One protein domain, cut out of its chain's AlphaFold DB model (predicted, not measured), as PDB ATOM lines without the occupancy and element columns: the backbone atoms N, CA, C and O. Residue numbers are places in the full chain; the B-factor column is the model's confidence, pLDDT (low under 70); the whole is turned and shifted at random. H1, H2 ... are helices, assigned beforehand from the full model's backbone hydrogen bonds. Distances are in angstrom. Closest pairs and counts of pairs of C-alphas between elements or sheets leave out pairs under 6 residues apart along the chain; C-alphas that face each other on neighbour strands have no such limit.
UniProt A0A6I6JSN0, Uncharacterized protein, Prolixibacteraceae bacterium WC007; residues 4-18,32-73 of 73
ATOM      1  N   LEU A   4     -57.395 -10.003  53.269       92.81
ATOM      2  CA  LEU A   4     -58.099  -9.129  52.322       92.81
ATOM      3  C   LEU A   4     -57.148  -8.175  51.583       92.81
ATOM      4  O   LEU A   4     -57.234  -8.044  50.364       92.81
ATOM      5  N   ASN A   5     -56.210  -7.547  52.297       95.25
ATOM      6  CA  ASN A   5     -55.245  -6.641  51.676       95.25
ATOM      7  C   ASN A   5     -54.346  -7.380  50.676       95.25
ATOM      8  O   ASN A   5     -54.052  -6.836  49.616       95.25
ATOM      9  N   LYS A   6     -53.933  -8.616  50.988       95.56
ATOM     10  CA  LYS A   6     -53.132  -9.450  50.080       95.56
ATOM     11  C   LYS A   6     -53.898  -9.781  48.801       95.56
ATOM     12  O   LYS A   6     -53.346  -9.611  47.717       95.56
ATOM     13  N   CYS A   7     -55.165 -10.180  48.920       96.50
ATOM     14  CA  CYS A   7     -56.022 -10.475  47.771       96.50
ATOM     15  C   CYS A   7     -56.210  -9.242  46.878       96.50
ATOM     16  O   CYS A   7     -56.048  -9.335  45.664       96.50
ATOM     17  N   THR A   8     -56.480  -8.073  47.467       95.81
ATOM     18  CA  THR A   8     -56.606  -6.811  46.720       95.81
ATOM     19  C   THR A   8     -55.321  -6.469  45.969       95.81
ATOM     20  O   THR A   8     -55.371  -6.060  44.811       95.81
ATOM     21  N   TRP A   9     -54.163  -6.672  46.599       95.38
ATOM     22  CA  TRP A   9     -52.874  -6.398  45.968       95.38
ATOM     23  C   TRP A   9     -52.586  -7.354  44.810       95.38
ATOM     24  O   TRP A   9     -52.219  -6.913  43.723       95.38
ATOM     25  N   LEU A  10     -52.842  -8.650  45.004       96.25
ATOM     26  CA  LEU A  10     -52.756  -9.639  43.934       96.25
ATOM     27  C   LEU A  10     -53.700  -9.299  42.776       96.25
ATOM     28  O   LEU A  10     -53.301  -9.385  41.618       96.25
ATOM     29  N   PHE A  11     -54.932  -8.880  43.071       96.25
ATOM     30  CA  PHE A  11     -55.876  -8.468  42.040       96.25
ATOM     31  C   PHE A  11     -55.341  -7.287  41.222       96.25
ATOM     32  O   PHE A  11     -55.358  -7.358  39.998       96.25
ATOM     33  N   GLY A  12     -54.784  -6.261  41.872       94.88
ATOM     34  CA  GLY A  12     -54.125  -5.146  41.182       94.88
ATOM     35  C   GLY A  12     -53.004  -5.606  40.243       94.88
ATOM     36  O   GLY A  12     -52.990  -5.222  39.077       94.88
ATOM     37  N   LEU A  13     -52.137  -6.514  40.704       94.94
ATOM     38  CA  LEU A  13     -51.041  -7.074  39.896       94.94
ATOM     39  C   LEU A  13     -51.519  -7.895  38.682       94.94
ATOM     40  O   LEU A  13     -50.801  -8.017  37.691       94.94
ATOM     41  N   LEU A  14     -52.725  -8.471  38.734       95.31
ATOM     42  CA  LEU A  14     -53.347  -9.166  37.596       95.31
ATOM     43  C   LEU A  14     -53.952  -8.197  36.567       95.31
ATOM     44  O   LEU A  14     -54.212  -8.594  35.423       95.31
ATOM     45  N   ILE A  15     -54.222  -6.954  36.974       93.31
ATOM     46  CA  ILE A  15     -54.722  -5.893  36.101       93.31
ATOM     47  C   ILE A  15     -53.559  -5.219  35.380       93.31
ATOM     48  O   ILE A  15     -53.584  -5.156  34.152       93.31
ATOM     49  N   SER A  16     -52.536  -4.777  36.111       91.75
ATOM     50  CA  SER A  16     -51.391  -4.074  35.527       91.75
ATOM     51  C   SER A  16     -50.096  -4.272  36.315       91.75
ATOM     52  O   SER A  16     -50.093  -4.561  37.514       91.75
ATOM     53  N   CYS A  17     -48.967  -4.096  35.620       92.94
ATOM     54  CA  CYS A  17     -47.662  -3.987  36.259       92.94
ATOM     55  C   CYS A  17     -47.497  -2.569  36.845       92.94
ATOM     56  O   CYS A  17     -47.785  -1.611  36.134       92.94
ATOM     57  N   PRO A  18     -46.979  -2.399  38.078       91.19
ATOM     58  CA  PRO A  18     -46.692  -1.072  38.642       91.19
ATOM     59  C   PRO A  18     -45.661  -0.245  37.860       91.19
ATOM     60  O   PRO A  18     -45.539   0.949  38.093       91.19
ATOM     61  N   ARG A  32     -52.958 -12.787  32.294       83.19
ATOM     62  CA  ARG A  32     -53.272 -11.454  31.750       83.19
ATOM     63  C   ARG A  32     -54.507 -11.457  30.855       83.19
ATOM     64  O   ARG A  32     -55.333 -10.555  30.981       83.19
ATOM     65  N   ASN A  33     -54.658 -12.510  30.053       90.31
ATOM     66  CA  ASN A  33     -55.773 -12.696  29.119       90.31
ATOM     67  C   ASN A  33     -57.064 -13.191  29.787       90.31
ATOM     68  O   ASN A  33     -58.076 -13.365  29.112       90.31
ATOM     69  N   TRP A  34     -57.041 -13.443  31.097       96.12
ATOM     70  CA  TRP A  34     -58.248 -13.788  31.837       96.12
ATOM     71  C   TRP A  34     -59.204 -12.602  31.916       96.12
ATOM     72  O   TRP A  34     -58.796 -11.438  31.991       96.12
ATOM     73  N   LYS A  35     -60.499 -12.901  31.965       96.81
ATOM     74  CA  LYS A  35     -61.535 -11.908  32.243       96.81
ATOM     75  C   LYS A  35     -61.396 -11.399  33.678       96.81
ATOM     76  O   LYS A  35     -60.908 -12.104  34.563       96.81
ATOM     77  N   SER A  36     -61.889 -10.190  33.939       94.50
ATOM     78  CA  SER A  36     -61.822  -9.572  35.272       94.50
ATOM     79  C   SER A  36     -62.427 -10.452  36.372       94.50
ATOM     80  O   SER A  36     -61.869 -10.537  37.461       94.50
ATOM     81  N   GLU A  37     -63.516 -11.169  36.081       96.31
ATOM     82  CA  GLU A  37     -64.139 -12.107  37.025       96.31
ATOM     83  C   GLU A  37     -63.233 -13.292  37.385       96.31
ATOM     84  O   GLU A  37     -63.213 -13.731  38.533       96.31
ATOM     85  N   GLU A  38     -62.473 -13.815  36.424       97.44
ATOM     86  CA  GLU A  38     -61.544 -14.929  36.639       97.44
ATOM     87  C   GLU A  38     -60.344 -14.469  37.471       97.44
ATOM     88  O   GLU A  38     -59.960 -15.140  38.430       97.44
ATOM     89  N   LYS A  39     -59.816 -13.275  37.172       96.75
ATOM     90  CA  LYS A  39     -58.771 -12.623  37.976       96.75
ATOM     91  C   LYS A  39     -59.237 -12.393  39.412       96.75
ATOM     92  O   LYS A  39     -58.495 -12.682  40.349       96.75
ATOM     93  N   PHE A  40     -60.472 -11.921  39.586       96.19
ATOM     94  CA  PHE A  40     -61.073 -11.710  40.900       96.19
ATOM     95  C   PHE A  40     -61.212 -13.031  41.661       96.19
ATOM     96  O   PHE A  40     -60.729 -13.150  42.784       96.19
ATOM     97  N   LYS A  41     -61.796 -14.064  41.042       96.81
ATOM     98  CA  LYS A  41     -61.922 -15.390  41.666       96.81
ATOM     99  C   LYS A  41     -60.567 -15.935  42.092       96.81
ATOM    100  O   LYS A  41     -60.421 -16.351  43.235       96.81
ATOM    101  N   PHE A  42     -59.566 -15.873  41.219       96.31
ATOM    102  CA  PHE A  42     -58.222 -16.320  41.554       96.31
ATOM    103  C   PHE A  42     -57.640 -15.546  42.734       96.31
ATOM    104  O   PHE A  42     -57.223 -16.167  43.704       96.31
ATOM    105  N   ALA A  43     -57.677 -14.214  42.718       95.69
ATOM    106  CA  ALA A  43     -57.107 -13.416  43.800       95.69
ATOM    107  C   ALA A  43     -57.768 -13.680  45.166       95.69
ATOM    108  O   ALA A  43     -57.075 -13.686  46.178       95.69
ATOM    109  N   PHE A  44     -59.081 -13.929  45.200       95.62
ATOM    110  CA  PHE A  44     -59.850 -14.081  46.442       95.62
ATOM    111  C   PHE A  44     -60.065 -15.536  46.891       95.62
ATOM    112  O   PHE A  44     -60.508 -15.758  48.016       95.62
ATOM    113  N   GLN A  45     -59.754 -16.523  46.048       95.56
ATOM    114  CA  GLN A  45     -59.833 -17.954  46.380       95.56
ATOM    115  C   GLN A  45     -58.457 -18.628  46.462       95.56
ATOM    116  O   GLN A  45     -58.364 -19.791  46.858       95.56
ATOM    117  N   CYS A  46     -57.383 -17.926  46.090       92.38
ATOM    118  CA  CYS A  46     -56.022 -18.428  46.211       92.38
ATOM    119  C   CYS A  46     -55.643 -18.636  47.685       92.38
ATOM    120  O   CYS A  46     -56.013 -17.857  48.565       92.38
ATOM    121  N   ALA A  47     -54.887 -19.698  47.961       94.19
ATOM    122  CA  ALA A  47     -54.382 -19.956  49.301       94.19
ATOM    123  C   ALA A  47     -53.421 -18.838  49.731       94.19
ATOM    124  O   ALA A  47     -52.540 -18.450  48.967       94.19
ATOM    125  N   ASP A  48     -53.524 -18.387  50.982       93.00
ATOM    126  CA  ASP A  48     -52.731 -17.262  51.507       93.00
ATOM    127  C   ASP A  48     -51.215 -17.440  51.279       93.00
ATOM    128  O   ASP A  48     -50.527 -16.505  50.880       93.00
ATOM    129  N   LYS A  49     -50.712 -18.677  51.408       94.12
ATOM    130  CA  LYS A  49     -49.306 -19.029  51.136       94.12
ATOM    131  C   LYS A  49     -48.884 -18.811  49.681       94.12
ATOM    132  O   LYS A  49     -47.735 -18.464  49.424       94.12
ATOM    133  N   GLU A  50     -49.777 -19.060  48.729       95.06
ATOM    134  CA  GLU A  50     -49.500 -18.843  47.307       95.06
ATOM    135  C   GLU A  50     -49.559 -17.353  46.969       95.06
ATOM    136  O   GLU A  50     -48.700 -16.859  46.238       95.06
ATOM    137  N   ILE A  51     -50.493 -16.611  47.577       95.44
ATOM    138  CA  ILE A  51     -50.524 -15.150  47.467       95.44
ATOM    139  C   ILE A  51     -49.214 -14.561  48.000       95.44
ATOM    140  O   ILE A  51     -48.582 -13.768  47.309       95.44
ATOM    141  N   ASP A  52     -48.746 -15.002  49.169       96.25
ATOM    142  CA  ASP A  52     -47.484 -14.529  49.745       96.25
ATOM    143  C   ASP A  52     -46.292 -14.756  48.813       96.25
ATOM    144  O   ASP A  52     -45.499 -13.838  48.607       96.25
ATOM    145  N   LYS A  53     -46.181 -15.932  48.184       95.94
ATOM    146  CA  LYS A  53     -45.118 -16.197  47.198       95.94
ATOM    147  C   LYS A  53     -45.168 -15.218  46.027       95.94
ATOM    148  O   LYS A  53     -44.128 -14.698  45.621       95.94
ATOM    149  N   ILE A  54     -46.364 -14.952  45.498       95.19
ATOM    150  CA  ILE A  54     -46.546 -14.010  44.390       95.19
ATOM    151  C   ILE A  54     -46.145 -12.597  44.825       95.19
ATOM    152  O   ILE A  54     -45.409 -11.925  44.101       95.19
ATOM    153  N   LEU A  55     -46.586 -12.150  46.001       95.38
ATOM    154  CA  LEU A  55     -46.285 -10.812  46.509       95.38
ATOM    155  C   LEU A  55     -44.794 -10.631  46.819       95.38
ATOM    156  O   LEU A  55     -44.232  -9.586  46.500       95.38
ATOM    157  N   ILE A  56     -44.132 -11.652  47.374       96.12
ATOM    158  CA  ILE A  56     -42.681 -11.645  47.611       96.12
ATOM    159  C   ILE A  56     -41.923 -11.482  46.289       96.12
ATOM    160  O   ILE A  56     -41.043 -10.625  46.199       96.12
ATOM    161  N   TYR A  57     -42.289 -12.251  45.256       95.38
ATOM    162  CA  TYR A  57     -41.680 -12.119  43.930       95.38
ATOM    163  C   TYR A  57     -41.852 -10.699  43.372       95.38
ATOM    164  O   TYR A  57     -40.881 -10.092  42.926       95.38
ATOM    165  N   HIS A  58     -43.069 -10.145  43.411       95.19
ATOM    166  CA  HIS A  58     -43.335  -8.832  42.812       95.19
ATOM    167  C   HIS A  58     -42.680  -7.689  43.584       95.19
ATOM    168  O   HIS A  58     -42.216  -6.743  42.956       95.19
ATOM    169  N   ASN A  59     -42.561  -7.793  44.910       94.00
ATOM    170  CA  ASN A  59     -41.802  -6.828  45.704       94.00
ATOM    171  C   ASN A  59     -40.311  -6.840  45.319       94.00
ATOM    172  O   ASN A  59     -39.722  -5.789  45.090       94.00
ATOM    173  N   ALA A  60     -39.707  -8.025  45.170       94.19
ATOM    174  CA  ALA A  60     -38.320  -8.139  44.717       94.19
ATOM    175  C   ALA A  60     -38.132  -7.630  43.274       94.19
ATOM    176  O   ALA A  60     -37.148  -6.953  42.977       94.19
ATOM    177  N   CYS A  61     -39.085  -7.921  42.382       94.62
ATOM    178  CA  CYS A  61     -39.080  -7.435  41.003       94.62
ATOM    179  C   CYS A  61     -39.149  -5.903  40.942       94.62
ATOM    180  O   CYS A  61     -38.354  -5.290  40.228       94.62
ATOM    181  N   LEU A  62     -40.044  -5.294  41.727       93.06
ATOM    182  CA  LEU A  62     -40.190  -3.845  41.821       93.06
ATOM    183  C   LEU A  62     -38.894  -3.196  42.322       93.06
ATOM    184  O   LEU A  62     -38.331  -2.362  41.624       93.06
ATOM    185  N   GLN A  63     -38.349  -3.668  43.446       93.38
ATOM    186  CA  GLN A  63     -37.101  -3.139  44.012       93.38
ATOM    187  C   GLN A  63     -35.910  -3.243  43.054       93.38
ATOM    188  O   GLN A  63     -35.051  -2.363  43.041       93.38
ATOM    189  N   ARG A  64     -35.821  -4.329  42.274       93.25
ATOM    190  CA  ARG A  64     -34.792  -4.474  41.235       93.25
ATOM    191  C   ARG A  64     -34.942  -3.372  40.188       93.25
ATOM    192  O   ARG A  64     -33.990  -2.650  39.929       93.25
ATOM    193  N   ARG A  65     -36.144  -3.219  39.633       91.25
ATOM    194  CA  ARG A  65     -36.391  -2.285  38.528       91.25
ATOM    195  C   ARG A  65     -36.315  -0.822  38.953       91.25
ATOM    196  O   ARG A  65     -35.808  -0.007  38.196       91.25
ATOM    197  N   GLU A  66     -36.759  -0.488  40.163       91.25
ATOM    198  CA  GLU A  66     -36.596   0.855  40.734       91.25
ATOM    199  C   GLU A  66     -35.114   1.236  40.865       91.25
ATOM    200  O   GLU A  66     -34.736   2.361  40.542       91.25
ATOM    201  N   LYS A  67     -34.256   0.293  41.284       90.50
ATOM    202  CA  LYS A  67     -32.803   0.512  41.329       90.50
ATOM    203  C   LYS A  67     -32.213   0.713  39.939       90.50
ATOM    204  O   LYS A  67     -31.397   1.611  39.775       90.50
ATOM    205  N   ASP A  68     -32.626  -0.090  38.962       85.44
ATOM    206  CA  ASP A  68     -32.136   0.035  37.588       85.44
ATOM    207  C   ASP A  68     -32.472   1.420  37.009       85.44
ATOM    208  O   ASP A  68     -31.602   2.053  36.418       85.44
ATOM    209  N   ILE A  69     -33.686   1.935  37.261       83.62
ATOM    210  CA  ILE A  69     -34.092   3.298  36.869       83.62
ATOM    211  C   ILE A  69     -33.268   4.367  37.595       83.62
ATOM    212  O   ILE A  69     -32.822   5.331  36.973       83.62
ATOM    213  N   ALA A  70     -33.034   4.205  38.898       78.81
ATOM    214  CA  ALA A  70     -32.249   5.159  39.680       78.81
ATOM    215  C   ALA A  70     -30.772   5.245  39.248       78.81
ATOM    216  O   ALA A  70     -30.118   6.237  39.546       78.81
ATOM    217  N   LEU A  71     -30.235   4.228  38.564       71.31
ATOM    218  CA  LEU A  71     -28.859   4.226  38.046       71.31
ATOM    219  C   LEU A  71     -28.714   4.905  36.674       71.31
ATOM    220  O   LEU A  71     -27.593   5.201  36.264       71.31
ATOM    221  N   ILE A  72     -29.822   5.125  35.964       70.69
ATOM    222  CA  ILE A  72     -29.871   5.794  34.650       70.69
ATOM    223  C   ILE A  72     -30.493   7.199  34.715       70.69
ATOM    224  O   ILE A  72     -30.607   7.853  33.678       70.69
ATOM    225  N   SER A  73     -30.890   7.642  35.914       59.66
ATOM    226  CA  SER A  73     -31.431   8.977  36.218       59.66
ATOM    227  C   SER A  73     -30.356   9.873  36.826       59.66
ATOM    228  O   SER A  73     -30.358  11.081  36.507       59.66
TER     229      SER A  73
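What this domain is: This is residues 4 to 18 and 32 to 73 of the 73 residues of an uncharacterized protein of Prolixibacteraceae bacterium WC007 (UniProt A0A6I6JSN0). Two short helices, H1 and H2, stand side by side and run opposite ways, and a long helix, H3, passes H1 at a steep angle with its residues 48 to 55 and runs on into an arm. Residues 63 to 73 stick out free, and this arm makes much of the length. The printed part has 57 residues with three named helices, in the order H1, H2, H3, and no named strand; its class is all helix. It is loose, with a radius of gyration of the C-alphas of 13.1 A, and elongated, spanning 39 by 24 by 16 A.

Where its parts are: H1 is residues 4 to 15, 16.9 A from first to last C-alpha, and begins at C-alpha 4, (-58.099, -9.129, 52.322). H2 is residues 36 to 45, 14.1 A long, and begins at C-alpha 36, (-61.822, -9.572, 35.272). H3 is residues 48 to 72, 36.6 A long, and ends at C-alpha 72, (-29.871, 5.794, 34.650).

How they stand to each other: H1 and H2 touch, their closest C-alphas, those of Cys 7 and Ala 43, being 5.1 A apart. They run opposite ways at a shallow tilt of 33 degrees, only just short of steep. H1, with residues 6 to 10 alone, touches residues 48 to 55 of H3; the closest C-alphas, those of Lys 6 and Ile 51, are 6.8 A apart. These two run the same way at a steep tilt of 56 degrees. H2 and H3 are close but not clearly touching, with the C-alphas of Ala 43 and Ile 51 closest at 7.7 A; they run opposite ways at a steep tilt of 63 degrees. Every O i to N i+4 pair is within hydrogen-bond range in H1 and H2, and 20 of 21 are in H3.

The domain as a whole: The two C-alphas farthest apart, those of Gln 45 and Ser 73, are 40.4 A apart. Without residues 63 to 73 the body spans 27 by 21 by 15 A. Residues 19 to 31 are not printed, and C-alphas 18 and 32 are 14.1 A apart across this cut, which falls in the link from H1 to H2. The link from H2 to H3 is tight. The mean pLDDT of the printed part is 92.4, and residue 73, the chain's last, is under 70.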